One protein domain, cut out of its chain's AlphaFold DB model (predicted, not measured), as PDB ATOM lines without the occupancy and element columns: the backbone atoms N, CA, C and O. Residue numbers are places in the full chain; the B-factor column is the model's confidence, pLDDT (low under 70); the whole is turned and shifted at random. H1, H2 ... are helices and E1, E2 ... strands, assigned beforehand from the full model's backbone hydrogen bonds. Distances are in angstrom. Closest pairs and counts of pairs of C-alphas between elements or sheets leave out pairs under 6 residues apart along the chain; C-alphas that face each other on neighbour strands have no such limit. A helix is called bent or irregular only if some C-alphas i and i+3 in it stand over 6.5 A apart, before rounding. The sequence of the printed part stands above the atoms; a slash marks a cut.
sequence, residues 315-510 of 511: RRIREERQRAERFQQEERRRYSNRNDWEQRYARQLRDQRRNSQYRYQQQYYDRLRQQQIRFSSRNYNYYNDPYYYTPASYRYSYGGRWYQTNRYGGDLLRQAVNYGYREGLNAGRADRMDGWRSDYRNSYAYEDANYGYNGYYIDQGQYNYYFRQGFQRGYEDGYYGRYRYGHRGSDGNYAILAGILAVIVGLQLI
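This is residues 315 to 510 of the 511 residues of an uncharacterized protein of Pseudoxanthomonas sp. CF125 (UniProt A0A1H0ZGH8). Two long helices, H4 and H6, cross closely at 36 degrees as the core, while the bent helix H1 and H2 form a long helical hairpin that meets this core near the beginning of H2 and spreads away from H4 along one side. The short H5 and residues 449 to 459 lie between the core and that hairpin; the strand hairpin E3 E4 packs on H4 on the side away from H1a, H7 crosses H4, and the strand hairpin E1 E2 lies near the beginning of H4. The printed part has 196 residues, with seven named helices and four named strands in the order H1 H2 H3 E1 E2 H4 H5 H6 E3 E4 H7; both two-stranded sheets are antiparallel. It is mostly helix and compact, with a radius of gyration of the C-alphas of 17.5 A and spans of 52 by 39 by 34 A.

H1, residues 315 to 351, begins with C-alpha 315 at (-46.368, -66.334, -15.297). By its hydrogen bonds it was assigned as one helix, but it is bent: C-alphas 336 and 339 are 7.0 A apart. Its arms are H1a, residues 315 to 336, 32.2 A, and H1b, residues 339 to 351, 18.3 A, at a steep tilt of 55 degrees. H2 holds residues 355 to 376, 31.7 A, and H3 residues 386 to 389. E1 is 394 to 398 and E2 401 to 405. H4, residues 407 to 433, runs 39.0 A from C-alpha 407 at (-44.904, -47.505, -15.828). H5 is 444 to 448, H6 460 to 480, 29.8 A, E3 486 to 488, and E4 494 to 496. H7, residues 498 to 505, ends with C-alpha 505 at (-54.523, -43.189, -23.062).

H4 is the hub, touching five helices. It touches H6 the same way at 36 degrees, only just a steep tilt, with C-alphas of Gly 420 and Phe 471 closest at 4.1 A. Residues 426 to 433 of H4 touch H2, opposite ways at a shallow tilt of 25 degrees; the C-alphas of Ser 356 and Ala 430 are closest, 4.8 A. H1b and H2 are a helical hairpin, closest at the C-alphas of Leu 349 and Tyr 358, 6.0 A; H1a and H4 are apart. H7 touches H4 about perpendicular, 76 degrees, closest at the C-alphas of Leu 413 and Val 505, 6.8 A. H3 touches H4 at the C-alphas of Tyr 387 and Tyr 408, 6.0 A. H5 touches H4, with the C-alphas of Glu 423 and Ala 445 closest at 7.0 A. In the hairpin E1 E2, N 396 and O 403 are within hydrogen-bond range at 2.9 A; in E3 E4, N 487 and O 495 are, at 2.9 A. Every O i to N i+4 pair is within range in H1a, H1b, H2, H4, H5 and H7, and 16 of 17 in H6; H3 is too short for such a pair.

The C-alphas of Asp 351 and Pro 391 are the two farthest apart, 53.0 A. The printed part has no cut, and the link from H5 to H6, 11 residues, is long. Mean pLDDT of the printed part is 88.8, with residues 376 to 379 under 70.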
ATOM      1  N   ARG A 315     -45.105 -66.296 -14.546       88.75
ATOM      2  CA  ARG A 315     -46.368 -66.334 -15.297       88.75
ATOM      3  C   ARG A 315     -46.428 -65.211 -16.334       88.75
ATOM      4  O   ARG A 315     -46.667 -65.489 -17.509       88.75
ATOM      5  N   ARG A 316     -46.118 -63.968 -15.936       85.62
ATOM      6  CA  ARG A 316     -46.079 -62.806 -16.842       85.62
ATOM      7  C   ARG A 316     -45.045 -62.996 -17.963       85.62
ATOM      8  O   ARG A 316     -45.362 -62.734 -19.119       85.62
ATOM      9  N   ILE A 317     -43.847 -63.502 -17.655       88.19
ATOM     10  CA  ILE A 317     -42.798 -63.810 -18.648       88.19
ATOM     11  C   ILE A 317     -43.255 -64.907 -19.624       88.19
ATOM     12  O   ILE A 317     -42.986 -64.812 -20.823       88.19
ATOM     13  N   ARG A 318     -43.946 -65.945 -19.138       88.81
ATOM     14  CA  ARG A 318     -44.448 -67.056 -19.964       88.81
ATOM     15  C   ARG A 318     -45.516 -66.591 -20.952       88.81
ATOM     16  O   ARG A 318     -45.419 -66.911 -22.135       88.81
ATOM     17  N   GLU A 319     -46.502 -65.830 -20.481       87.19
ATOM     18  CA  GLU A 319     -47.520 -65.209 -21.338       87.19
ATOM     19  C   GLU A 319     -46.880 -64.305 -22.397       87.19
ATOM     20  O   GLU A 319     -47.250 -64.355 -23.573       87.19
ATOM     21  N   GLU A 320     -45.886 -63.510 -21.991       87.94
ATOM     22  CA  GLU A 320     -45.227 -62.571 -22.887       87.94
ATOM     23  C   GLU A 320     -44.407 -63.258 -23.970       87.94
ATOM     24  O   GLU A 320     -44.526 -62.887 -25.134       87.94
ATOM     25  N   ARG A 321     -43.637 -64.299 -23.632       87.81
ATOM     26  CA  ARG A 321     -42.909 -65.099 -24.628       87.81
ATOM     27  C   ARG A 321     -43.842 -65.615 -25.715       87.81
ATOM     28  O   ARG A 321     -43.556 -65.436 -26.892       87.81
ATOM     29  N   GLN A 322     -45.006 -66.148 -25.338       88.12
ATOM     30  CA  GLN A 322     -45.994 -66.618 -26.310       88.12
ATOM     31  C   GLN A 322     -46.588 -65.482 -27.163       88.12
ATOM     32  O   GLN A 322     -46.869 -65.692 -28.344       88.12
ATOM     33  N   ARG A 323     -46.808 -64.281 -26.599       86.88
ATOM     34  CA  ARG A 323     -47.229 -63.090 -27.368       86.88
ATOM     35  C   ARG A 323     -46.136 -62.649 -28.349       86.88
ATOM     36  O   ARG A 323     -46.405 -62.550 -29.545       86.88
ATOM     37  N   ALA A 324     -44.910 -62.467 -27.867       85.75
ATOM     38  CA  ALA A 324     -43.757 -62.027 -28.646       85.75
ATOM     39  C   ALA A 324     -43.391 -63.022 -29.762       85.75
ATOM     40  O   ALA A 324     -43.133 -62.610 -30.892       85.75
ATOM     41  N   GLU A 325     -43.418 -64.330 -29.495       84.12
ATOM     42  CA  GLU A 325     -43.172 -65.374 -30.498       84.12
ATOM     43  C   GLU A 325     -44.237 -65.373 -31.599       84.12
ATOM     44  O   GLU A 325     -43.882 -65.414 -32.781       84.12
ATOM     45  N   ARG A 326     -45.529 -65.269 -31.244       85.94
ATOM     46  CA  ARG A 326     -46.622 -65.145 -32.226       85.94
ATOM     47  C   ARG A 326     -46.453 -63.891 -33.083       85.94
ATOM     48  O   ARG A 326     -46.454 -64.005 -34.307       85.94
ATOM     49  N   PHE A 327     -46.200 -62.739 -32.462       85.44
ATOM     50  CA  PHE A 327     -45.928 -61.482 -33.162       85.44
ATOM     51  C   PHE A 327     -44.726 -61.594 -34.115       85.44
ATOM     52  O   PHE A 327     -44.826 -61.233 -35.284       85.44
ATOM     53  N   GLN A 328     -43.602 -62.167 -33.673       82.56
ATOM     54  CA  GLN A 328     -42.416 -62.351 -34.519       82.56
ATOM     55  C   GLN A 328     -42.624 -63.349 -35.669       82.56
ATOM     56  O   GLN A 328     -41.919 -63.271 -36.680       82.56
ATOM     57  N   GLN A 329     -43.510 -64.335 -35.517       83.94
ATOM     58  CA  GLN A 329     -43.890 -65.236 -36.608       83.94
ATOM     59  C   GLN A 329     -44.807 -64.524 -37.605       83.94
ATOM     60  O   GLN A 329     -44.603 -64.646 -38.814       83.94
ATOM     61  N   GLU A 330     -45.778 -63.754 -37.113       84.12
ATOM     62  CA  GLU A 330     -46.695 -62.993 -37.956       84.12
ATOM     63  C   GLU A 330     -45.969 -61.887 -38.729       84.12
ATOM     64  O   GLU A 330     -46.112 -61.830 -39.947       84.12
ATOM     65  N   GLU A 331     -45.112 -61.088 -38.088       80.75
ATOM     66  CA  GLU A 331     -44.312 -60.066 -38.779       80.75
ATOM     67  C   GLU A 331     -43.374 -60.675 -39.825       80.75
ATOM     68  O   GLU A 331     -43.234 -60.114 -40.909       80.75
ATOM     69  N   ARG A 332     -42.793 -61.860 -39.586       79.31
ATOM     70  CA  ARG A 332     -41.995 -62.557 -40.614       79.31
ATOM     71  C   ARG A 332     -42.832 -62.940 -41.842       79.31
ATOM     72  O   ARG A 332     -42.357 -62.757 -42.962       79.31
ATOM     73  N   ARG A 333     -44.074 -63.406 -41.652       82.75
ATOM     74  CA  ARG A 333     -45.023 -63.716 -42.746       82.75
ATOM     75  C   ARG A 333     -45.540 -62.452 -43.445       82.75
ATOM     76  O   ARG A 333     -45.621 -62.408 -44.669       82.75
ATOM     77  N   ARG A 334     -45.863 -61.402 -42.684       77.81
ATOM     78  CA  ARG A 334     -46.253 -60.088 -43.220       77.81
ATOM     79  C   ARG A 334     -45.124 -59.505 -44.062       77.81
ATOM     80  O   ARG A 334     -45.385 -59.035 -45.161       77.81
ATOM     81  N   TYR A 335     -43.878 -59.594 -43.595       73.69
ATOM     82  CA  TYR A 335     -42.702 -59.089 -44.299       73.69
ATOM     83  C   TYR A 335     -42.424 -59.842 -45.608       73.69
ATOM     84  O   TYR A 335     -42.168 -59.186 -46.615       73.69
ATOM     85  N   SER A 336     -42.530 -61.181 -45.647       72.56
ATOM     86  CA  SER A 336     -42.359 -61.932 -46.907       72.56
ATOM     87  C   SER A 336     -43.400 -61.552 -47.961       72.56
ATOM     88  O   SER A 336     -43.075 -61.459 -49.140       72.56
ATOM     89  N   ASN A 337     -44.633 -61.278 -47.528       72.06
ATOM     90  CA  ASN A 337     -45.761 -60.994 -48.415       72.06
ATOM     91  C   ASN A 337     -45.916 -59.488 -48.731       72.06
ATOM     92  O   ASN A 337     -46.736 -59.111 -49.569       72.06
ATOM     93  N   ARG A 338     -45.140 -58.608 -48.077       74.44
ATOM     94  CA  ARG A 338     -45.260 -57.142 -48.193       74.44
ATOM     95  C   ARG A 338     -44.903 -56.631 -49.591       74.44
ATOM     96  O   ARG A 338     -45.556 -55.705 -50.061       74.44
ATOM     97  N   ASN A 339     -43.938 -57.258 -50.269       70.88
ATOM     98  CA  ASN A 339     -43.433 -56.814 -51.576       70.88
ATOM     99  C   ASN A 339     -44.520 -56.742 -52.666       70.88
ATOM    100  O   ASN A 339     -44.479 -55.842 -53.506       70.88
ATOM    101  N   ASP A 340     -45.485 -57.665 -52.676       75.94
ATOM    102  CA  ASP A 340     -46.546 -57.684 -53.694       75.94
ATOM    103  C   ASP A 340     -47.615 -56.624 -53.423       75.94
ATOM    104  O   ASP A 340     -48.099 -55.971 -54.351       75.94
ATOM    105  N   TRP A 341     -47.967 -56.421 -52.150       74.31
ATOM    106  CA  TRP A 341     -48.909 -55.378 -51.744       74.31
ATOM    107  C   TRP A 341     -48.307 -53.987 -51.965       74.31
ATOM    108  O   TRP A 341     -48.939 -53.137 -52.591       74.31
ATOM    109  N   GLU A 342     -47.053 -53.782 -51.543       80.06
ATOM    110  CA  GLU A 342     -46.299 -52.545 -51.761       80.06
ATOM    111  C   GLU A 342     -46.248 -52.180 -53.247       80.06
ATOM    112  O   GLU A 342     -46.570 -51.048 -53.596       80.06
ATOM    113  N   GLN A 343     -45.925 -53.128 -54.132       81.94
ATOM    114  CA  GLN A 343     -45.900 -52.876 -55.574       81.94
ATOM    115  C   GLN A 343     -47.271 -52.500 -56.146       81.94
ATOM    116  O   GLN A 343     -47.346 -51.609 -56.993       81.94
ATOM    117  N   ARG A 344     -48.354 -53.162 -55.718       85.12
ATOM    118  CA  ARG A 344     -49.718 -52.850 -56.187       85.12
ATOM    119  C   ARG A 344     -50.146 -51.453 -55.742       85.12
ATOM    120  O   ARG A 344     -50.573 -50.657 -56.576       85.12
ATOM    121  N   TYR A 345     -49.957 -51.133 -54.464       84.56
ATOM    122  CA  TYR A 345     -50.301 -49.827 -53.903       84.56
ATOM    123  C   TYR A 345     -49.415 -48.704 -54.477       84.56
ATOM    124  O   TYR A 345     -49.905 -47.632 -54.821       84.56
ATOM    125  N   ALA A 346     -48.123 -48.972 -54.698       87.00
ATOM    126  CA  ALA A 346     -47.205 -48.062 -55.384       87.00
ATOM    127  C   ALA A 346     -47.653 -47.723 -56.815       87.00
ATOM    128  O   ALA A 346     -47.573 -46.560 -57.208       87.00
ATOM    129  N   ARG A 347     -48.119 -48.716 -57.590       88.38
ATOM    130  CA  ARG A 347     -48.682 -48.491 -58.936       88.38
ATOM    131  C   ARG A 347     -49.942 -47.632 -58.848       88.38
ATOM    132  O   ARG A 347     -49.960 -46.559 -59.435       88.38
ATOM    133  N   GLN A 348     -50.896 -48.010 -57.994       89.50
ATOM    134  CA  GLN A 348     -52.132 -47.252 -57.775       89.50
ATOM    135  C   GLN A 348     -51.876 -45.773 -57.426       89.50
ATOM    136  O   GLN A 348     -52.531 -44.891 -57.979       89.50
ATOM    137  N   LEU A 349     -50.913 -45.478 -56.545       91.12
ATOM    138  CA  LEU A 349     -50.551 -44.096 -56.209       91.12
ATOM    139  C   LEU A 349     -49.925 -43.345 -57.397       91.12
ATOM    140  O   LEU A 349     -50.226 -42.168 -57.582       91.12
ATOM    141  N   ARG A 350     -49.099 -44.002 -58.223       88.56
ATOM    142  CA  ARG A 350     -48.529 -43.399 -59.445       88.56
ATOM    143  C   ARG A 350     -49.600 -43.123 -60.499       88.56
ATOM    144  O   ARG A 350     -49.606 -42.030 -61.062       88.56
ATOM    145  N   ASP A 351     -50.526 -44.055 -60.708       91.38
ATOM    146  CA  ASP A 351     -51.640 -43.915 -61.655       91.38
ATOM    147  C   ASP A 351     -52.569 -42.760 -61.237       91.38
ATOM    148  O   ASP A 351     -52.968 -41.934 -62.058       91.38
ATOM    149  N   GLN A 352     -52.819 -42.622 -59.929       92.00
ATOM    150  CA  GLN A 352     -53.534 -41.489 -59.325       92.00
ATOM    151  C   GLN A 352     -52.706 -40.187 -59.256       92.00
ATOM    152  O   GLN A 352     -53.199 -39.185 -58.745       92.00
ATOM    153  N   ARG A 353     -51.449 -40.183 -59.731       92.38
ATOM    154  CA  ARG A 353     -50.475 -39.071 -59.638       92.38
ATOM    155  C   ARG A 353     -50.193 -38.573 -58.206       92.38
ATOM    156  O   ARG A 353     -49.682 -37.467 -58.027       92.38
ATOM    157  N   ARG A 354     -50.455 -39.401 -57.189       93.69
ATOM    158  CA  ARG A 354     -50.246 -39.125 -55.754       93.69
ATOM    159  C   ARG A 354     -48.776 -39.287 -55.358       93.69
ATOM    160  O   ARG A 354     -48.369 -40.223 -54.662       93.69
ATOM    161  N   ASN A 355     -47.954 -38.384 -55.885       94.25
ATOM    162  CA  ASN A 355     -46.499 -38.415 -55.769       94.25
ATOM    163  C   ASN A 355     -46.005 -38.203 -54.330       94.25
ATOM    164  O   ASN A 355     -45.001 -38.797 -53.927       94.25
ATOM    165  N   SER A 356     -46.686 -37.364 -53.552       96.06
ATOM    166  CA  SER A 356     -46.330 -37.071 -52.161       96.06
ATOM    167  C   SER A 356     -46.681 -38.251 -51.263       96.06
ATOM    168  O   SER A 356     -45.846 -38.660 -50.452       96.06
ATOM    169  N   GLN A 357     -47.855 -38.859 -51.455       93.69
ATOM    170  CA  GLN A 357     -48.265 -40.057 -50.723       93.69
ATOM    171  C   GLN A 357     -47.379 -41.253 -51.074       93.69
ATOM    172  O   GLN A 357     -46.963 -41.989 -50.181       93.69
ATOM    173  N   TYR A 358     -46.987 -41.409 -52.343       93.25
ATOM    174  CA  TYR A 358     -46.006 -42.418 -52.748       93.25
ATOM    175  C   TYR A 358     -44.662 -42.238 -52.018       93.25
ATOM    176  O   TYR A 358     -44.109 -43.202 -51.486       93.25
ATOM    177  N   ARG A 359     -44.149 -41.002 -51.925       93.75
ATOM    178  CA  ARG A 359     -42.919 -40.692 -51.171       93.75
ATOM    179  C   ARG A 359     -43.069 -40.983 -49.678       93.75
ATOM    180  O   ARG A 359     -42.176 -41.601 -49.100       93.75
ATOM    181  N   TYR A 360     -44.181 -40.582 -49.061       94.88
ATOM    182  CA  TYR A 360     -44.477 -40.886 -47.658       94.88
ATOM    183  C   TYR A 360     -44.489 -42.401 -47.402       94.88
ATOM    184  O   TYR A 360     -43.828 -42.881 -46.477       94.88
ATOM    185  N   GLN A 361     -45.174 -43.153 -48.265       91.62
ATOM    186  CA  GLN A 361     -45.310 -44.601 -48.174       91.62
ATOM    187  C   GLN A 361     -43.951 -45.317 -48.222       91.62
ATOM    188  O   GLN A 361     -43.690 -46.186 -47.392       91.62
ATOM    189  N   GLN A 362     -43.066 -44.925 -49.146       91.56
ATOM    190  CA  GLN A 362     -41.697 -45.458 -49.220       91.56
ATOM    191  C   GLN A 362     -40.920 -45.197 -47.919       91.56
ATOM    192  O   GLN A 362     -40.363 -46.119 -47.326       91.56
ATOM    193  N   GLN A 363     -40.972 -43.966 -47.398       93.50
ATOM    194  CA  GLN A 363     -40.303 -43.625 -46.141       93.50
ATOM    195  C   GLN A 363     -40.870 -44.391 -44.928       93.50
ATOM    196  O   GLN A 363     -40.123 -44.686 -43.992       93.50
ATOM    197  N   TYR A 364     -42.172 -44.706 -44.908       92.31
ATOM    198  CA  TYR A 364     -42.782 -45.543 -43.867       92.31
ATOM    199  C   TYR A 364     -42.239 -46.979 -43.916       92.31
ATOM    200  O   TYR A 364     -41.852 -47.531 -42.883       92.31
ATOM    201  N   TYR A 365     -42.116 -47.563 -45.112       88.31
ATOM    202  CA  TYR A 365     -41.513 -48.886 -45.286       88.31
ATOM    203  C   TYR A 365     -40.038 -48.931 -44.880       88.31
ATOM    204  O   TYR A 365     -39.626 -49.886 -44.219       88.31
ATOM    205  N   ASP A 366     -39.255 -47.893 -45.182       90.44
ATOM    206  CA  ASP A 366     -37.870 -47.788 -44.710       90.44
ATOM    207  C   ASP A 366     -37.790 -47.747 -43.180       90.44
ATOM    208  O   ASP A 366     -36.967 -48.446 -42.580       90.44
ATOM    209  N   ARG A 367     -38.682 -46.990 -42.524       91.44
ATOM    210  CA  ARG A 367     -38.777 -46.944 -41.055       91.44
ATOM    211  C   ARG A 367     -39.136 -48.309 -40.458       91.44
ATOM    212  O   ARG A 367     -38.483 -48.729 -39.500       91.44
ATOM    213  N   LEU A 368     -40.095 -49.035 -41.042       87.94
ATOM    214  CA  LEU A 368     -40.432 -50.409 -40.638       87.94
ATOM    215  C   LEU A 368     -39.266 -51.389 -40.861       87.94
ATOM    216  O   LEU A 368     -38.979 -52.216 -39.996       87.94
ATOM    217  N   ARG A 369     -38.539 -51.283 -41.980       85.94
ATOM    218  CA  ARG A 369     -37.364 -52.125 -42.278       85.94
ATOM    219  C   ARG A 369     -36.236 -51.895 -41.266       85.94
ATOM    220  O   ARG A 369     -35.666 -52.853 -40.747       85.94
ATOM    221  N   GLN A 370     -35.949 -50.637 -40.933       88.31
ATOM    222  CA  GLN A 370     -34.959 -50.269 -39.914       88.31
ATOM    223  C   GLN A 370     -35.362 -50.752 -38.510       88.31
ATOM    224  O   GLN A 370     -34.514 -51.245 -37.760       88.31
ATOM    225  N   GLN A 371     -36.651 -50.658 -38.163       87.25
ATOM    226  CA  GLN A 371     -37.213 -51.223 -36.932       87.25
ATOM    227  C   GLN A 371     -37.000 -52.742 -36.869       87.25
ATOM    228  O   GLN A 371     -36.484 -53.240 -35.867       87.25
ATOM    229  N   GLN A 372     -37.313 -53.460 -37.951       81.31
ATOM    230  CA  GLN A 372     -37.144 -54.911 -38.019       81.31
ATOM    231  C   GLN A 372     -35.681 -55.326 -37.819       81.31
ATOM    232  O   GLN A 372     -35.409 -56.224 -37.026       81.31
ATOM    233  N   ILE A 373     -34.725 -54.637 -38.452       81.69
ATOM    234  CA  ILE A 373     -33.285 -54.884 -38.252       81.69
ATOM    235  C   ILE A 373     -32.888 -54.640 -36.786       81.69
ATOM    236  O   ILE A 373     -32.209 -55.467 -36.178       81.69
ATOM    237  N   ARG A 374     -33.349 -53.538 -36.177       80.75
ATOM    238  CA  ARG A 374     -33.061 -53.201 -34.770       80.75
ATOM    239  C   ARG A 374     -33.590 -54.252 -33.783       80.75
ATOM    240  O   ARG A 374     -32.993 -54.417 -32.717       80.75
ATOM    241  N   PHE A 375     -34.705 -54.913 -34.088       74.44
ATOM    242  CA  PHE A 375     -35.345 -55.875 -33.183       74.44
ATOM    243  C   PHE A 375     -34.956 -57.331 -33.470       74.44
ATOM    244  O   PHE A 375     -34.801 -58.099 -32.524       74.44
ATOM    245  N   SER A 376     -34.677 -57.695 -34.724       66.12
ATOM    246  CA  SER A 376     -34.254 -59.053 -35.106       66.12
ATOM    247  C   SER A 376     -32.900 -59.475 -34.521       66.12
ATOM    248  O   SER A 376     -32.622 -60.668 -34.460       66.12
ATOM    249  N   SER A 377     -32.051 -58.529 -34.102       53.59
ATOM    250  CA  SER A 377     -30.731 -58.806 -33.505       53.59
ATOM    251  C   SER A 377     -30.717 -58.770 -31.968       53.59
ATOM    252  O   SER A 377     -29.640 -58.742 -31.373       53.59
ATOM    253  N   ARG A 378     -31.876 -58.707 -31.296       59.66
ATOM    254  CA  ARG A 378     -31.952 -58.580 -29.829       59.66
ATOM    255  C   ARG A 378     -32.304 -59.900 -29.145       59.66
ATOM    256  O   ARG A 378     -33.468 -60.289 -29.104       59.66
ATOM    257  N   ASN A 379     -31.314 -60.497 -28.482       68.50
ATOM    258  CA  ASN A 379     -31.543 -61.476 -27.416       68.50
ATOM    259  C   ASN A 379     -32.188 -60.760 -26.220       68.50
ATOM    260  O   ASN A 379     -31.502 -60.162 -25.392       68.50
ATOM    261  N   TYR A 380     -33.518 -60.752 -26.172       77.94
ATOM    262  CA  TYR A 380     -34.277 -60.035 -25.153       77.94
ATOM    263  C   TYR A 380     -34.292 -60.804 -23.821       77.94
ATOM    264  O   TYR A 380     -34.744 -61.948 -23.751       77.94
ATOM    265  N   ASN A 381     -33.781 -60.175 -22.758       84.50
ATOM    266  CA  ASN A 381     -33.649 -60.792 -21.440       84.50
ATOM    267  C   ASN A 381     -34.811 -60.403 -20.512       84.50
ATOM    268  O   ASN A 381     -34.705 -59.469 -19.721       84.50
ATOM    269  N   TYR A 382     -35.886 -61.188 -20.577       82.62
ATOM    270  CA  TYR A 382     -37.076 -61.065 -19.728       82.62
ATOM    271  C   TYR A 382     -36.788 -61.019 -18.213       82.62
ATOM    272  O   TYR A 382     -37.544 -60.403 -17.472       82.62
ATOM    273  N   TYR A 383     -35.725 -61.668 -17.723       82.19
ATOM    274  CA  TYR A 383     -35.442 -61.719 -16.281       82.19
ATOM    275  C   TYR A 383     -34.803 -60.436 -15.743       82.19
ATOM    276  O   TYR A 383     -34.926 -60.154 -14.554       82.19
ATOM    277  N   ASN A 384     -34.145 -59.657 -16.608       82.88
ATOM    278  CA  ASN A 384     -33.485 -58.399 -16.248       82.88
ATOM    279  C   ASN A 384     -34.290 -57.156 -16.669       82.88
ATOM    280  O   ASN A 384     -33.811 -56.035 -16.527       82.88
ATOM    281  N   ASP A 385     -35.479 -57.340 -17.244       85.25
ATOM    282  CA  ASP A 385     -36.332 -56.236 -17.675       85.25
ATOM    283  C   ASP A 385     -37.330 -55.865 -16.555       85.25
ATOM    284  O   ASP A 385     -38.142 -56.712 -16.153       85.25
ATOM    285  N   PRO A 386     -37.301 -54.611 -16.057       85.25
ATOM    286  CA  PRO A 386     -38.187 -54.131 -15.000       85.25
ATOM    287  C   PRO A 386     -39.675 -54.389 -15.217       85.25
ATOM    288  O   PRO A 386     -40.404 -54.589 -14.243       85.25
ATOM    289  N   TYR A 387     -40.151 -54.452 -16.463       87.12
ATOM    290  CA  TYR A 387     -41.568 -54.667 -16.735       87.12
ATOM    291  C   TYR A 387     -42.119 -55.957 -16.090       87.12
ATOM    292  O   TYR A 387     -43.288 -55.996 -15.687       87.12
ATOM    293  N   TYR A 388     -41.316 -57.016 -15.958       87.25
ATOM    294  CA  TYR A 388     -41.830 -58.308 -15.484       87.25
ATOM    295  C   TYR A 388     -41.912 -58.426 -13.964       87.25
ATOM    296  O   TYR A 388     -42.766 -59.168 -13.481       87.25
ATOM    297  N   TYR A 389     -41.084 -57.687 -13.219       84.75
ATOM    298  CA  TYR A 389     -41.071 -57.707 -11.750       84.75
ATOM    299  C   TYR A 389     -41.659 -56.450 -11.092       84.75
ATOM    300  O   TYR A 389     -42.013 -56.508  -9.915       84.75
ATOM    301  N   THR A 390     -41.828 -55.336 -11.815       86.62
ATOM    302  CA  THR A 390     -42.540 -54.158 -11.294       86.62
ATOM    303  C   THR A 390     -44.062 -54.413 -11.250       86.62
ATOM    304  O   THR A 390     -44.645 -54.823 -12.271       86.62
ATOM    305  N   PRO A 391     -44.731 -54.164 -10.103       86.62
ATOM    306  CA  PRO A 391     -46.181 -54.304  -9.963       86.62
ATOM    307  C   PRO A 391     -46.941 -53.340 -10.882       86.62
ATOM    308  O   PRO A 391     -46.384 -52.365 -11.385       86.62
ATOM    309  N   ALA A 392     -48.216 -53.633 -11.146       89.81
ATOM    310  CA  ALA A 392     -49.054 -52.710 -11.905       89.81
ATOM    311  C   ALA A 392     -49.285 -51.427 -11.094       89.81
ATOM    312  O   ALA A 392     -49.532 -51.490  -9.897       89.81
ATOM    313  N   SER A 393     -49.203 -50.281 -11.764       91.19
ATOM    314  CA  SER A 393     -49.355 -48.946 -11.168       91.19
ATOM    315  C   SER A 393     -50.377 -48.087 -11.916       91.19
ATOM    316  O   SER A 393     -50.685 -46.979 -11.494       91.19
ATOM    317  N   TYR A 394     -50.870 -48.565 -13.061       93.06
ATOM    318  CA  TYR A 394     -51.830 -47.876 -13.912       93.06
ATOM    319  C   TYR A 394     -52.893 -48.843 -14.423       93.06
ATOM    320  O   TYR A 394     -52.581 -49.977 -14.793       93.06
ATOM    321  N   ARG A 395     -54.131 -48.367 -14.550       94.25
ATOM    322  CA  ARG A 395     -55.173 -48.989 -15.373       94.25
ATOM    323  C   ARG A 395     -55.501 -48.125 -16.590       94.25
ATOM    324  O   ARG A 395     -55.397 -46.902 -16.531       94.25
ATOM    325  N   TYR A 396     -55.899 -48.766 -17.681       94.38
ATOM    326  CA  TYR A 396     -56.308 -48.131 -18.939       94.38
ATOM    327  C   TYR A 396     -57.487 -48.885 -19.562       94.38
ATOM    328  O   TYR A 396     -57.726 -50.049 -19.235       94.38
ATOM    329  N   SER A 397     -58.235 -48.225 -20.449       93.06
ATOM    330  CA  SER A 397     -59.433 -48.791 -21.084       93.06
ATOM    331  C   SER A 397     -59.214 -49.067 -22.570       93.06
ATOM    332  O   SER A 397     -58.875 -48.166 -23.336       93.06
ATOM    333  N   TYR A 398     -59.451 -50.310 -22.986       93.25
ATOM    334  CA  TYR A 398     -59.387 -50.752 -24.379       93.25
ATOM    335  C   TYR A 398     -60.599 -51.633 -24.698       93.25
ATOM    336  O   TYR A 398     -60.927 -52.548 -23.945       93.25
ATOM    337  N   GLY A 399     -61.305 -51.351 -25.798       91.00
ATOM    338  CA  GLY A 399     -62.493 -52.122 -26.197       91.00
ATOM    339  C   GLY A 399     -63.601 -52.176 -25.131       91.00
ATOM    340  O   GLY A 399     -64.293 -53.185 -25.026       91.00
ATOM    341  N   GLY A 400     -63.725 -51.137 -24.295       91.06
ATOM    342  CA  GLY A 400     -64.671 -51.090 -23.172       91.06
ATOM    343  C   GLY A 400     -64.268 -51.915 -21.942       91.06
ATOM    344  O   GLY A 400     -65.033 -51.982 -20.983       91.06
ATOM    345  N   ARG A 401     -63.081 -52.536 -21.941       93.88
ATOM    346  CA  ARG A 401     -62.548 -53.330 -20.824       93.88
ATOM    347  C   ARG A 401     -61.366 -52.621 -20.174       93.88
ATOM    348  O   ARG A 401     -60.555 -51.997 -20.859       93.88
ATOM    349  N   TRP A 402     -61.254 -52.759 -18.857       93.00
ATOM    350  CA  TRP A 402     -60.122 -52.243 -18.094       93.00
ATOM    351  C   TRP A 402     -58.977 -53.253 -18.057       93.00
ATOM    352  O   TRP A 402     -59.182 -54.437 -17.795       93.00
ATOM    353  N   TYR A 403     -57.769 -52.756 -18.284       94.31
ATOM    354  CA  TYR A 403     -56.517 -53.499 -18.228       94.31
ATOM    355  C   TYR A 403     -55.558 -52.800 -17.272       94.31
ATOM    356  O   TYR A 403     -55.634 -51.587 -17.093       94.31
ATOM    357  N   GLN A 404     -54.643 -53.560 -16.676       93.00
ATOM    358  CA  GLN A 404     -53.627 -53.041 -15.765       93.00
ATOM    359  C   GLN A 404     -52.238 -53.121 -16.402       93.00
ATOM    360  O   GLN A 404     -51.944 -54.031 -17.177       93.00
ATOM    361  N   THR A 405     -51.372 -52.169 -16.072       92.69
ATOM    362  CA  THR A 405     -49.968 -52.140 -16.486       92.69
ATOM    363  C   THR A 405     -49.119 -51.369 -15.477       92.69
ATOM    364  O   THR A 405     -49.629 -50.677 -14.597       92.69
ATOM    365  N   ASN A 406     -47.804 -51.499 -15.579       91.12
ATOM    366  CA  ASN A 406     -46.851 -50.675 -14.842       91.12
ATOM    367  C   ASN A 406     -46.419 -49.463 -15.686       91.12
ATOM    368  O   ASN A 406     -46.882 -49.254 -16.811       91.12
ATOM    369  N   ARG A 407     -45.496 -48.664 -15.146       91.25
ATOM    370  CA  ARG A 407     -44.904 -47.505 -15.828       91.25
ATOM    371  C   ARG A 407     -44.417 -47.802 -17.250       91.25
ATOM    372  O   ARG A 407     -44.734 -47.028 -18.143       91.25
ATOM    373  N   TYR A 408     -43.712 -48.909 -17.476       92.25
ATOM    374  CA  TYR A 408     -43.090 -49.217 -18.770       92.25
ATOM    375  C   TYR A 408     -44.125 -49.512 -19.864       92.25
ATOM    376  O   TYR A 408     -43.994 -49.016 -20.983       92.25
ATOM    377  N   GLY A 409     -45.197 -50.244 -19.541       92.19
ATOM    378  CA  GLY A 409     -46.308 -50.437 -20.477       92.19
ATOM    379  C   GLY A 409     -47.137 -49.161 -20.682       92.19
ATOM    380  O   GLY A 409     -47.523 -48.857 -21.808       92.19
ATOM    381  N   GLY A 410     -47.328 -48.348 -19.637       94.06
ATOM    382  CA  GLY A 410     -47.934 -47.015 -19.763       94.06
ATOM    383  C   GLY A 410     -47.124 -46.064 -20.659       94.06
ATOM    384  O   GLY A 410     -47.695 -45.333 -21.471       94.06
ATOM    385  N   ASP A 411     -45.796 -46.111 -20.572       92.88
ATOM    386  CA  ASP A 411     -44.886 -45.354 -21.436       92.88
ATOM    387  C   ASP A 411     -44.912 -45.873 -22.882       92.88
ATOM    388  O   ASP A 411     -44.950 -45.060 -23.808       92.88
ATOM    389  N   LEU A 412     -45.020 -47.191 -23.100       94.12
ATOM    390  CA  LEU A 412     -45.242 -47.758 -24.436       94.12
ATOM    391  C   LEU A 412     -46.569 -47.281 -25.051       94.12
ATOM    392  O   LEU A 412     -46.601 -46.921 -26.228       94.12
ATOM    393  N   LEU A 413     -47.653 -47.211 -24.270       95.88
ATOM    394  CA  LEU A 413     -48.931 -46.668 -24.743       95.88
ATOM    395  C   LEU A 413     -48.824 -45.185 -25.123       95.88
ATOM    396  O   LEU A 413     -49.292 -44.778 -26.188       95.88
ATOM    397  N   ARG A 414     -48.150 -44.372 -24.299       94.56
ATOM    398  CA  ARG A 414     -47.863 -42.962 -24.622       94.56
ATOM    399  C   ARG A 414     -47.019 -42.833 -25.894       94.56
ATOM    400  O   ARG A 414     -47.238 -41.929 -26.705       94.56
ATOM    401  N   GLN A 415     -46.057 -43.732 -26.078       94.75
ATOM    402  CA  GLN A 415     -45.192 -43.799 -27.251       94.75
ATOM    403  C   GLN A 415     -45.971 -44.202 -28.515       94.75
ATOM    404  O   GLN A 415     -45.753 -43.585 -29.559       94.75
ATOM    405  N   ALA A 416     -46.932 -45.129 -28.413       96.62
ATOM    406  CA  ALA A 416     -47.826 -45.527 -29.505       96.62
ATOM    407  C   ALA A 416     -48.587 -44.322 -30.078       96.62
ATOM    408  O   ALA A 416     -48.492 -44.041 -31.273       96.62
ATOM    409  N   VAL A 417     -49.261 -43.547 -29.215       97.12
ATOM    410  CA  VAL A 417     -49.995 -42.330 -29.620       97.12
ATOM    411  C   VAL A 417     -49.059 -41.320 -30.297       97.12
ATOM    412  O   VAL A 417     -49.410 -40.741 -31.324       97.12
ATOM    413  N   ASN A 418     -47.847 -41.120 -29.768       95.50
ATOM    414  CA  ASN A 418     -46.888 -40.162 -30.328       95.50
ATOM    415  C   ASN A 418     -46.230 -40.623 -31.639       95.50
ATOM    416  O   ASN A 418     -45.847 -39.781 -32.456       95.50
ATOM    417  N   TYR A 419     -46.055 -41.926 -31.875       96.12
ATOM    418  CA  TYR A 419     -45.677 -42.427 -33.202       96.12
ATOM    419  C   TYR A 419     -46.831 -42.281 -34.187       96.12
ATOM    420  O   TYR A 419     -46.628 -41.698 -35.249       96.12
ATOM    421  N   GLY A 420     -48.034 -42.704 -33.795       97.31
ATOM    422  CA  GLY A 420     -49.243 -42.541 -34.593       97.31
ATOM    423  C   GLY A 420     -49.428 -41.100 -35.051       97.31
ATOM    424  O   GLY A 420     -49.507 -40.849 -36.247       97.31
ATOM    425  N   TYR A 421     -49.393 -40.139 -34.122       97.69
ATOM    426  CA  TYR A 421     -49.531 -38.711 -34.424       97.69
ATOM    427  C   TYR A 421     -48.509 -38.214 -35.459       97.69
ATOM    428  O   TYR A 421     -48.881 -37.512 -36.398       97.69
ATOM    429  N   ARG A 422     -47.233 -38.609 -35.350       96.00
ATOM    430  CA  ARG A 422     -46.199 -38.240 -36.335       96.00
ATOM    431  C   ARG A 422     -46.454 -38.840 -37.712       96.00
ATOM    432  O   ARG A 422     -46.311 -38.141 -38.711       96.00
ATOM    433  N   GLU A 423     -46.826 -40.113 -37.765       97.00
ATOM    434  CA  GLU A 423     -47.110 -40.801 -39.024       97.00
ATOM    435  C   GLU A 423     -48.355 -40.232 -39.709       97.00
ATOM    436  O   GLU A 423     -48.295 -39.882 -40.886       97.00
ATOM    437  N   GLY A 424     -49.429 -40.006 -38.949       97.31
ATOM    438  CA  GLY A 424     -50.640 -39.354 -39.438       97.31
ATOM    439  C   GLY A 424     -50.360 -37.955 -39.973       97.31
ATOM    440  O   GLY A 424     -50.781 -37.624 -41.076       97.31
ATOM    441  N   LEU A 425     -49.580 -37.152 -39.247       96.88
ATOM    442  CA  LEU A 425     -49.210 -35.795 -39.653       96.88
ATOM    443  C   LEU A 425     -48.382 -35.758 -40.943       96.88
ATOM    444  O   LEU A 425     -48.537 -34.831 -41.739       96.88
ATOM    445  N   ASN A 426     -47.559 -36.775 -41.199       96.00
ATOM    446  CA  ASN A 426     -46.861 -36.920 -42.475       96.00
ATOM    447  C   ASN A 426     -47.811 -37.366 -43.604       96.00
ATOM    448  O   ASN A 426     -47.791 -36.754 -44.672       96.00
ATOM    449  N   ALA A 427     -48.681 -38.352 -43.357       97.00
ATOM    450  CA  ALA A 427     -49.671 -38.836 -44.325       97.00
ATOM    451  C   ALA A 427     -50.681 -37.747 -44.737       97.00
ATOM    452  O   ALA A 427     -50.908 -37.519 -45.922       97.00
ATOM    453  N   GLY A 428     -51.235 -37.003 -43.774       96.94
ATOM    454  CA  GLY A 428     -52.188 -35.921 -44.038       96.94
ATOM    455  C   GLY A 428     -51.563 -34.770 -44.827       96.94
ATOM    456  O   GLY A 428     -52.191 -34.223 -45.730       96.94
ATOM    457  N   ARG A 429     -50.292 -34.436 -44.552       96.62
ATOM    458  CA  ARG A 429     -49.531 -33.469 -45.365       96.62
ATOM    459  C   ARG A 429     -49.324 -33.959 -46.794       96.62
ATOM    460  O   ARG A 429     -49.423 -33.149 -47.709       96.62
ATOM    461  N   ALA A 430     -49.029 -35.244 -46.977       96.88
ATOM    462  CA  ALA A 430     -48.821 -35.839 -48.289       96.88
ATOM    463  C   ALA A 430     -50.112 -35.834 -49.125       96.88
ATOM    464  O   ALA A 430     -50.105 -35.318 -50.240       96.88
ATOM    465  N   ASP A 431     -51.235 -36.278 -48.556       96.50
ATOM    466  CA  ASP A 431     -52.539 -36.237 -49.230       96.50
ATOM    467  C   ASP A 431     -52.959 -34.806 -49.591       96.50
ATOM    468  O   ASP A 431     -53.409 -34.558 -50.709       96.50
ATOM    469  N   ARG A 432     -52.716 -33.836 -48.699       96.44
ATOM    470  CA  ARG A 432     -52.938 -32.408 -48.970       96.44
ATOM    471  C   ARG A 432     -52.064 -31.875 -50.109       96.44
ATOM    472  O   ARG A 432     -52.539 -31.078 -50.909       96.44
ATOM    473  N   MET A 433     -50.788 -32.271 -50.174       96.38
ATOM    474  CA  MET A 433     -49.869 -31.872 -51.253       96.38
ATOM    475  C   MET A 433     -50.282 -32.450 -52.609       96.38
ATOM    476  O   MET A 433     -50.106 -31.783 -53.623       96.38
ATOM    477  N   ASP A 434     -50.863 -33.650 -52.621       95.69
ATOM    478  CA  ASP A 434     -51.388 -34.290 -53.832       95.69
ATOM    479  C   ASP A 434     -52.810 -33.813 -54.204       95.69
ATOM    480  O   ASP A 434     -53.394 -34.317 -55.162       95.69
ATOM    481  N   GLY A 435     -53.394 -32.867 -53.454       93.94
ATOM    482  CA  GLY A 435     -54.769 -32.394 -53.656       93.94
ATOM    483  C   GLY A 435     -55.839 -33.467 -53.409       93.94
ATOM    484  O   GLY A 435     -56.978 -33.323 -53.854       93.94
ATOM    485  N   TRP A 436     -55.479 -34.560 -52.734       93.94
ATOM    486  CA  TRP A 436     -56.360 -35.693 -52.484       93.94
ATOM    487  C   TRP A 436     -57.356 -35.383 -51.363       93.94
ATOM    488  O   TRP A 436     -57.078 -34.572 -50.485       93.94
ATOM    489  N   ARG A 437     -58.514 -36.052 -51.359       94.19
ATOM    490  CA  ARG A 437     -59.515 -35.908 -50.290       94.19
ATOM    491  C   ARG A 437     -58.991 -36.451 -48.950       94.19
ATOM    492  O   ARG A 437     -58.283 -37.453 -48.927       94.19
ATOM    493  N   SER A 438     -59.420 -35.850 -47.841       93.50
ATOM    494  CA  SER A 438     -59.123 -36.329 -46.482       93.50
ATOM    495  C   SER A 438     -59.645 -37.757 -46.278       93.50
ATOM    496  O   SER A 438     -60.856 -37.982 -46.289       93.50
ATOM    497  N   ASP A 439     -58.740 -38.727 -46.129       93.31
ATOM    498  CA  ASP A 439     -59.069 -40.156 -46.058       93.31
ATOM    499  C   ASP A 439     -57.987 -40.949 -45.300       93.31
ATOM    500  O   ASP A 439     -57.299 -41.819 -45.837       93.31
ATOM    501  N   TYR A 440     -57.820 -40.631 -44.010       94.50
ATOM    502  CA  TYR A 440     -56.799 -41.234 -43.140       94.50
ATOM    503  C   TYR A 440     -56.887 -42.764 -43.021       94.50
ATOM    504  O   TYR A 440     -55.896 -43.408 -42.679       94.50
ATOM    505  N   ARG A 441     -58.068 -43.344 -43.274       94.75
ATOM    506  CA  ARG A 441     -58.339 -44.780 -43.107       94.75
ATOM    507  C   ARG A 441     -57.690 -45.620 -44.198       94.75
ATOM    508  O   ARG A 441     -57.225 -46.707 -43.893       94.75
ATOM    509  N   ASN A 442     -57.595 -45.074 -45.411       89.50
ATOM    510  CA  ASN A 442     -56.950 -45.692 -46.572       89.50
ATOM    511  C   ASN A 442     -55.415 -45.492 -46.597       89.50
ATOM    512  O   ASN A 442     -54.773 -45.691 -47.634       89.50
ATOM    513  N   SER A 443     -54.811 -45.055 -45.484       91.31
ATOM    514  CA  SER A 443     -53.356 -44.984 -45.329       91.31
ATOM    515  C   SER A 443     -52.820 -46.292 -44.753       91.31
ATOM    516  O   SER A 443     -53.210 -46.692 -43.656       91.31
ATOM    517  N   TYR A 444     -51.854 -46.920 -45.429       89.25
ATOM    518  CA  TYR A 444     -51.244 -48.171 -44.962       89.25
ATOM    519  C   TYR A 444     -50.695 -48.080 -43.530       89.25
ATOM    520  O   TYR A 444     -50.796 -49.030 -42.763       89.25
ATOM    521  N   ALA A 445     -50.139 -46.930 -43.138       93.50
ATOM    522  CA  ALA A 445     -49.623 -46.728 -41.785       93.50
ATOM    523  C   ALA A 445     -50.732 -46.737 -40.711       93.50
ATOM    524  O   ALA A 445     -50.479 -47.140 -39.576       93.50
ATOM    525  N   TYR A 446     -51.961 -46.350 -41.065       96.12
ATOM    526  CA  TYR A 446     -53.139 -46.486 -40.204       96.12
ATOM    527  C   TYR A 446     -53.655 -47.932 -40.162       96.12
ATOM    528  O   TYR A 446     -54.024 -48.425 -39.093       96.12
ATOM    529  N   GLU A 447     -53.672 -48.625 -41.303       92.38
ATOM    530  CA  GLU A 447     -54.076 -50.034 -41.393       92.38
ATOM    531  C   GLU A 447     -53.128 -50.944 -40.598       92.38
ATOM    532  O   GLU A 447     -53.577 -51.710 -39.743       92.38
ATOM    533  N   ASP A 448     -51.821 -50.812 -40.818       91.50
ATOM    534  CA  ASP A 448     -50.762 -51.559 -40.138       91.50
ATOM    535  C   ASP A 448     -50.672 -51.186 -38.649       91.50
ATOM    536  O   ASP A 448     -50.853 -52.043 -37.780       91.50
ATOM    537  N   ALA A 449     -50.462 -49.899 -38.351       95.06
ATOM    538  CA  ALA A 449     -50.347 -49.332 -37.005       95.06
ATOM    539  C   ALA A 449     -49.282 -49.974 -36.081       95.06
ATOM    540  O   ALA A 449     -49.318 -49.763 -34.869       95.06
ATOM    541  N   ASN A 450     -48.318 -50.721 -36.638       92.00
ATOM    542  CA  ASN A 450     -47.283 -51.446 -35.889       92.00
ATOM    543  C   ASN A 450     -45.979 -50.645 -35.703       92.00
ATOM    544  O   ASN A 450     -45.056 -51.102 -35.018       92.00
ATOM    545  N   TYR A 451     -45.846 -49.461 -36.314       94.06
ATOM    546  CA  TYR A 451     -44.612 -48.686 -36.203       94.06
ATOM    547  C   TYR A 451     -44.329 -48.278 -34.749       94.06
ATOM    548  O   TYR A 451     -45.181 -47.721 -34.053       94.06
ATOM    549  N   GLY A 452     -43.116 -48.579 -34.287       92.25
ATOM    550  CA  GLY A 452     -42.665 -48.426 -32.904       92.25
ATOM    551  C   GLY A 452     -42.912 -49.633 -31.989       92.25
ATOM    552  O   GLY A 452     -42.248 -49.724 -30.956       92.25
ATOM    553  N   TYR A 453     -43.785 -50.578 -32.360       92.88
ATOM    554  CA  TYR A 453     -44.076 -51.761 -31.545       92.88
ATOM    555  C   TYR A 453     -42.983 -52.830 -31.675       92.88
ATOM    556  O   TYR A 453     -42.515 -53.158 -32.767       92.88
ATOM    557  N   ASN A 454     -42.553 -53.375 -30.539       85.38
ATOM    558  CA  ASN A 454     -41.437 -54.317 -30.434       85.38
ATOM    559  C   ASN A 454     -41.863 -55.741 -30.029       85.38
ATOM    560  O   ASN A 454     -40.993 -56.607 -29.937       85.38
ATOM    561  N   GLY A 455     -43.160 -55.982 -29.810       87.94
ATOM    562  CA  GLY A 455     -43.688 -57.269 -29.356       87.94
ATOM    563  C   GLY A 455     -43.722 -57.467 -27.836       87.94
ATOM    564  O   GLY A 455     -43.899 -58.608 -27.418       87.94
ATOM    565  N   TYR A 456     -43.521 -56.408 -27.038       89.81
ATOM    566  CA  TYR A 456     -43.420 -56.485 -25.575       89.81
ATOM    567  C   TYR A 456     -44.329 -55.477 -24.839       89.81
ATOM    568  O   TYR A 456     -44.751 -54.464 -25.395       89.81
ATOM    569  N   TYR A 457     -44.547 -55.738 -23.549       90.94
ATOM    570  CA  TYR A 457     -45.249 -54.974 -22.507       90.94
ATOM    571  C   TYR A 457     -46.772 -54.851 -22.631       90.94
ATOM    572  O   TYR A 457     -47.460 -54.791 -21.615       90.94
ATOM    573  N   ILE A 458     -47.317 -54.733 -23.835       92.56
ATOM    574  CA  ILE A 458     -48.742 -54.466 -24.080       92.56
ATOM    575  C   ILE A 458     -49.174 -55.297 -25.287       92.56
ATOM    576  O   ILE A 458     -48.363 -55.534 -26.176       92.56
ATOM    577  N   ASP A 459     -50.433 -55.740 -25.342       92.50
ATOM    578  CA  ASP A 459     -50.912 -56.501 -26.495       92.50
ATOM    579  C   ASP A 459     -50.865 -55.666 -27.789       92.50
ATOM    580  O   ASP A 459     -51.122 -54.459 -27.792       92.50
ATOM    581  N   GLN A 460     -50.586 -56.320 -28.917       92.62
ATOM    582  CA  GLN A 460     -50.501 -55.657 -30.218       92.62
ATOM    583  C   GLN A 460     -51.807 -54.936 -30.587       92.62
ATOM    584  O   GLN A 460     -51.773 -53.812 -31.082       92.62
ATOM    585  N   GLY A 461     -52.977 -55.524 -30.310       94.12
ATOM    586  CA  GLY A 461     -54.263 -54.883 -30.593       94.12
ATOM    587  C   GLY A 461     -54.457 -53.590 -29.796       94.12
ATOM    588  O   GLY A 461     -54.922 -52.583 -30.338       94.12
ATOM    589  N   GLN A 462     -54.020 -53.596 -28.533       95.62
ATOM    590  CA  GLN A 462     -54.031 -52.429 -27.650       95.62
ATOM    591  C   GLN A 462     -53.077 -51.345 -28.168       95.62
ATOM    592  O   GLN A 462     -53.505 -50.204 -28.359       95.62
ATOM    593  N   TYR A 463     -51.818 -51.692 -28.473       96.56
ATOM    594  CA  TYR A 463     -50.846 -50.756 -29.054       96.56
ATOM    595  C   TYR A 463     -51.391 -50.111 -30.335       96.56
ATOM    596  O   TYR A 463     -51.447 -48.882 -30.441       96.56
ATOM    597  N   ASN A 464     -51.853 -50.928 -31.284       96.69
ATOM    598  CA  ASN A 464     -52.295 -50.469 -32.598       96.69
ATOM    599  C   ASN A 464     -53.546 -49.581 -32.500       96.69
ATOM    600  O   ASN A 464     -53.713 -48.661 -33.300       96.69
ATOM    601  N   TYR A 465     -54.422 -49.797 -31.513       97.44
ATOM    602  CA  TYR A 465     -55.532 -48.885 -31.228       97.44
ATOM    603  C   TYR A 465     -55.043 -47.501 -30.790       97.44
ATOM    604  O   TYR A 465     -55.440 -46.498 -31.385       97.44
ATOM    605  N   TYR A 466     -54.144 -47.423 -29.806       97.62
ATOM    606  CA  TYR A 466     -53.622 -46.136 -29.334       97.62
ATOM    607  C   TYR A 466     -52.752 -45.431 -30.385       97.62
ATOM    608  O   TYR A 466     -52.834 -44.209 -30.530       97.62
ATOM    609  N   PHE A 467     -52.010 -46.186 -31.197       98.25
ATOM    610  CA  PHE A 467     -51.352 -45.663 -32.394       98.25
ATOM    611  C   PHE A 467     -52.368 -45.011 -33.342       98.25
ATOM    612  O   PHE A 467     -52.213 -43.844 -33.698       98.25
ATOM    613  N   ARG A 468     -53.457 -45.706 -33.701       98.06
ATOM    614  CA  ARG A 468     -54.512 -45.167 -34.584       98.06
ATOM    615  C   ARG A 468     -55.203 -43.929 -34.001       98.06
ATOM    616  O   ARG A 468     -55.488 -42.996 -34.751       98.06
ATOM    617  N   GLN A 469     -55.399 -43.867 -32.680       97.50
ATOM    618  CA  GLN A 469     -55.904 -42.669 -31.992       97.50
ATOM    619  C   GLN A 469     -54.971 -41.461 -32.164       97.50
ATOM    620  O   GLN A 469     -55.442 -40.346 -32.416       97.50
ATOM    621  N   GLY A 470     -53.655 -41.666 -32.062       97.44
ATOM    622  CA  GLY A 470     -52.670 -40.639 -32.397       97.44
ATOM    623  C   GLY A 470     -52.713 -40.266 -33.878       97.44
ATOM    624  O   GLY A 470     -52.791 -39.086 -34.215       97.44
ATOM    625  N   PHE A 471     -52.726 -41.272 -34.757       98.38
ATOM    626  CA  PHE A 471     -52.684 -41.116 -36.213       98.38
ATOM    627  C   PHE A 471     -53.828 -40.272 -36.753       98.38
ATOM    628  O   PHE A 471     -53.571 -39.331 -37.495       98.38
ATOM    629  N   GLN A 472     -55.072 -40.545 -36.354       97.81
ATOM    630  CA  GLN A 472     -56.232 -39.773 -36.807       97.81
ATOM    631  C   GLN A 472     -56.067 -38.269 -36.521       97.81
ATOM    632  O   GLN A 472     -56.308 -37.438 -37.394       97.81
ATOM    633  N   ARG A 473     -55.604 -37.924 -35.314       97.50
ATOM    634  CA  ARG A 473     -55.399 -36.534 -34.874       97.50
ATOM    635  C   ARG A 473     -54.214 -35.874 -35.574       97.50
ATOM    636  O   ARG A 473     -54.305 -34.722 -35.983       97.50
ATOM    637  N   GLY A 474     -53.129 -36.624 -35.759       97.19
ATOM    638  CA  GLY A 474     -51.981 -36.185 -36.550       97.19
ATOM    639  C   GLY A 474     -52.359 -35.909 -37.998       97.19
ATOM    640  O   GLY A 474     -51.977 -34.878 -38.538       97.19
ATOM    641  N   TYR A 475     -53.152 -36.791 -38.607       97.94
ATOM    642  CA  TYR A 475     -53.637 -36.636 -39.974       97.94
ATOM    643  C   TYR A 475     -54.514 -35.397 -40.130       97.94
ATOM    644  O   TYR A 475     -54.291 -34.635 -41.064       97.94
ATOM    645  N   GLU A 476     -55.451 -35.148 -39.208       96.94
ATOM    646  CA  GLU A 476     -56.271 -33.927 -39.206       96.94
ATOM    647  C   GLU A 476     -55.385 -32.665 -39.173       96.94
ATOM    648  O   GLU A 476     -55.518 -31.787 -40.029       96.94
ATOM    649  N   ASP A 477     -54.406 -32.614 -38.265       96.69
ATOM    650  CA  ASP A 477     -53.443 -31.508 -38.168       96.69
ATOM    651  C   ASP A 477     -52.580 -31.362 -39.440       96.69
ATOM    652  O   ASP A 477     -52.446 -30.268 -39.998       96.69
ATOM    653  N   GLY A 478     -52.047 -32.464 -39.973       95.81
ATOM    654  CA  GLY A 478     -51.242 -32.471 -41.196       95.81
ATOM    655  C   GLY A 478     -52.019 -32.024 -42.440       95.81
ATOM    656  O   GLY A 478     -51.533 -31.182 -43.207       95.81
ATOM    657  N   TYR A 479     -53.234 -32.547 -42.608       97.06
ATOM    658  CA  TYR A 479     -54.106 -32.307 -43.758       97.06
ATOM    659  C   TYR A 479     -54.684 -30.889 -43.768       97.06
ATOM    660  O   TYR A 479     -54.685 -30.235 -44.808       97.06
ATOM    661  N   TYR A 480     -55.102 -30.351 -42.620       96.25
ATOM    662  CA  TYR A 480     -55.578 -28.963 -42.547       96.25
ATOM    663  C   TYR A 480     -54.457 -27.935 -42.326       96.25
ATOM    664  O   TYR A 480     -54.721 -26.734 -42.361       96.25
ATOM    665  N   GLY A 481     -53.211 -28.379 -42.114       91.69
ATOM    666  CA  GLY A 481     -52.066 -27.498 -41.858       91.69
ATOM    667  C   GLY A 481     -52.127 -26.799 -40.497       91.69
ATOM    668  O   GLY A 481     -51.657 -25.671 -40.367       91.69
ATOM    669  N   ARG A 482     -52.729 -27.457 -39.505       91.62
ATOM    670  CA  ARG A 482     -52.992 -26.942 -38.156       91.62
ATOM    671  C   ARG A 482     -52.198 -27.747 -37.120       91.62
ATOM    672  O   ARG A 482     -51.543 -28.729 -37.452       91.62
ATOM    673  N   TYR A 483     -52.233 -27.288 -35.874       89.00
ATOM    674  CA  TYR A 483     -51.604 -27.933 -34.717       89.00
ATOM    675  C   TYR A 483     -52.579 -27.883 -33.532       89.00
ATOM    676  O   TYR A 483     -52.330 -27.240 -32.515       89.00
ATOM    677  N   ARG A 484     -53.765 -28.465 -33.726       90.81
ATOM    678  CA  ARG A 484     -54.855 -28.518 -32.746       90.81
ATOM    679  C   ARG A 484     -54.606 -29.586 -31.688       90.81
ATOM    680  O   ARG A 484     -54.970 -29.384 -30.532       90.81
ATOM    681  N   TYR A 485     -54.033 -30.724 -32.077       90.88
ATOM    682  CA  TYR A 485     -53.862 -31.877 -31.195       90.88
ATOM    683  C   TYR A 485     -52.417 -32.102 -30.773       90.88
ATOM    684  O   TYR A 485     -52.191 -32.714 -29.729       90.88
ATOM    685  N   GLY A 486     -51.445 -31.621 -31.543       89.75
ATOM    686  CA  GLY A 486     -50.034 -31.687 -31.180       89.75
ATOM    687  C   GLY A 486     -49.290 -30.374 -31.336       89.75
ATOM    688  O   GLY A 486     -49.850 -29.341 -31.678       89.75
ATOM    689  N   HIS A 487     -47.991 -30.430 -31.078       85.50
ATOM    690  CA  HIS A 487     -47.073 -29.309 -31.208       85.50
ATOM    691  C   HIS A 487     -45.771 -29.761 -31.875       85.50
ATOM    692  O   HIS A 487     -45.508 -30.958 -32.043       85.50
ATOM    693  N   ARG A 488     -44.934 -28.788 -32.240       86.50
ATOM    694  CA  ARG A 488     -43.529 -29.022 -32.582       86.50
ATOM    695  C   ARG A 488     -42.673 -28.758 -31.342       86.50
ATOM    696  O   ARG A 488     -42.876 -27.752 -30.663       86.50
ATOM    697  N   GLY A 489     -41.770 -29.670 -31.008       75.06
ATOM    698  CA  GLY A 489     -40.769 -29.502 -29.959       75.06
ATOM    699  C   GLY A 489     -39.615 -28.603 -30.407       75.06
ATOM    700  O   GLY A 489     -39.437 -28.332 -31.597       75.06
ATOM    701  N   SER A 490     -38.806 -28.154 -29.446       70.81
ATOM    702  CA  SER A 490     -37.569 -27.396 -29.693       70.81
ATOM    703  C   SER A 490     -36.489 -28.221 -30.407       70.81
ATOM    704  O   SER A 490     -35.641 -27.664 -31.094       70.81
ATOM    705  N   ASP A 491     -36.566 -29.548 -30.307       70.44
ATOM    706  CA  ASP A 491     -35.788 -30.532 -31.069       70.44
ATOM    707  C   ASP A 491     -36.287 -30.720 -32.519       70.44
ATOM    708  O   ASP A 491     -35.731 -31.507 -33.284       70.44
ATOM    709  N   GLY A 492     -37.353 -30.015 -32.904       70.69
ATOM    710  CA  GLY A 492     -37.977 -30.090 -34.219       70.69
ATOM    711  C   GLY A 492     -38.917 -31.281 -34.424       70.69
ATOM    712  O   GLY A 492     -39.576 -31.311 -35.470       70.69
ATOM    713  N   ASN A 493     -39.019 -32.209 -33.463       76.62
ATOM    714  CA  ASN A 493     -39.941 -33.344 -33.513       76.62
ATOM    715  C   ASN A 493     -41.390 -32.892 -33.300       76.62
ATOM    716  O   ASN A 493     -41.655 -31.855 -32.699       76.62
ATOM    717  N   TYR A 494     -42.346 -33.689 -33.773       83.31
ATOM    718  CA  TYR A 494     -43.768 -33.459 -33.516       83.31
ATOM    719  C   TYR A 494     -44.278 -34.450 -32.469       83.31
ATOM    720  O   TYR A 494     -43.971 -35.640 -32.546       83.31
ATOM    721  N   ALA A 495     -45.058 -33.964 -31.510       83.75
ATOM    722  CA  ALA A 495     -45.654 -34.763 -30.443       83.75
ATOM    723  C   ALA A 495     -47.097 -34.312 -30.202       83.75
ATOM    724  O   ALA A 495     -47.460 -33.179 -30.527       83.75
ATOM    725  N   ILE A 496     -47.922 -35.192 -29.640       87.19
ATOM    726  CA  ILE A 496     -49.293 -34.843 -29.262       87.19
ATOM    727  C   ILE A 496     -49.280 -34.046 -27.943       87.19
ATOM    728  O   ILE A 496     -48.428 -34.278 -27.084       87.19
ATOM    729  N   LEU A 497     -50.204 -33.100 -27.763       82.88
ATOM    730  CA  LEU A 497     -50.276 -32.266 -26.558       82.88
ATOM    731  C   LEU A 497     -50.520 -33.136 -25.317       82.88
ATOM    732  O   LEU A 497     -51.369 -34.027 -25.335       82.88
ATOM    733  N   ALA A 498     -49.821 -32.847 -24.216       77.56
ATOM    734  CA  ALA A 498     -49.828 -33.686 -23.013       77.56
ATOM    735  C   ALA A 498     -51.234 -33.925 -22.422       77.56
ATOM    736  O   ALA A 498     -51.551 -35.047 -22.035       77.56
ATOM    737  N   GLY A 499     -52.109 -32.910 -22.417       70.56
ATOM    738  CA  GLY A 499     -53.501 -33.071 -21.973       70.56
ATOM    739  C   GLY A 499     -54.315 -34.009 -22.876       70.56
ATOM    740  O   GLY A 499     -55.091 -34.827 -22.392       70.56
ATOM    741  N   ILE A 500     -54.078 -33.967 -24.189       81.00
ATOM    742  CA  ILE A 500     -54.738 -34.849 -25.163       81.00
ATOM    743  C   ILE A 500     -54.167 -36.268 -25.076       81.00
ATOM    744  O   ILE A 500     -54.922 -37.233 -25.162       81.00
ATOM    745  N   LEU A 501     -52.861 -36.413 -24.828       83.00
ATOM    746  CA  LEU A 501     -52.228 -37.700 -24.533       83.00
ATOM    747  C   LEU A 501     -52.860 -38.363 -23.300       83.00
ATOM    748  O   LEU A 501     -53.175 -39.551 -23.341       83.00
ATOM    749  N   ALA A 502     -53.077 -37.592 -22.230       79.31
ATOM    750  CA  ALA A 502     -53.724 -38.069 -21.013       79.31
ATOM    751  C   ALA A 502     -55.169 -38.529 -21.272       79.31
ATOM    752  O   ALA A 502     -55.531 -39.625 -20.849       79.31
ATOM    753  N   VAL A 503     -55.956 -37.757 -22.033       85.56
ATOM    754  CA  VAL A 503     -57.332 -38.125 -22.423       85.56
ATOM    755  C   VAL A 503     -57.371 -39.364 -23.325       85.56
ATOM    756  O   VAL A 503     -58.235 -40.215 -23.141       85.56
ATOM    757  N   ILE A 504     -56.450 -39.493 -24.288       80.81
ATOM    758  CA  ILE A 504     -56.422 -40.642 -25.206       80.81
ATOM    759  C   ILE A 504     -56.073 -41.927 -24.467       80.81
ATOM    760  O   ILE A 504     -56.786 -42.910 -24.634       80.81
ATOM    761  N   VAL A 505     -54.972 -41.947 -23.708       86.31
ATOM    762  CA  VAL A 505     -54.523 -43.189 -23.062       86.31
ATOM    763  C   VAL A 505     -55.372 -43.500 -21.826       86.31
ATOM    764  O   VAL A 505     -55.642 -44.668 -21.548       86.31
ATOM    765  N   GLY A 506     -55.831 -42.472 -21.105       86.62
ATOM    766  CA  GLY A 506     -56.703 -42.630 -19.943       86.62
ATOM    767  C   GLY A 506     -56.042 -43.385 -18.788       86.62
ATOM    768  O   GLY A 506     -56.730 -44.120 -18.084       86.62
ATOM    769  N   LEU A 507     -54.717 -43.249 -18.619       89.56
ATOM    770  CA  LEU A 507     -53.981 -43.915 -17.537       89.56
ATOM    771  C   LEU A 507     -54.421 -43.350 -16.189       89.56
ATOM    772  O   LEU A 507     -54.078 -42.222 -15.838       89.56
ATOM    773  N   GLN A 508     -55.147 -44.162 -15.436       90.12
ATOM    774  CA  GLN A 508     -55.515 -43.891 -14.053       90.12
ATOM    775  C   GLN A 508     -54.537 -44.638 -13.155       90.12
ATOM    776  O   GLN A 508     -54.242 -45.802 -13.425       90.12
ATOM    777  N   LEU A 509     -54.021 -43.981 -12.116       87.81
ATOM    778  CA  LEU A 509     -53.246 -44.661 -11.079       87.81
ATOM    779  C   LEU A 509     -54.119 -45.730 -10.401       87.81
ATOM    780  O   LEU A 509     -55.347 -45.622 -10.379       87.81
ATOM    781  N   ILE A 510     -53.471 -46.790  -9.928       87.88
ATOM    782  CA  ILE A 510     -54.075 -47.800  -9.061       87.88
ATOM    783  C   ILE A 510     -53.441 -47.591  -7.689       87.88
ATOM    784  O   ILE A 510     -52.211 -47.531  -7.617       87.88
TER     785      ILE A 510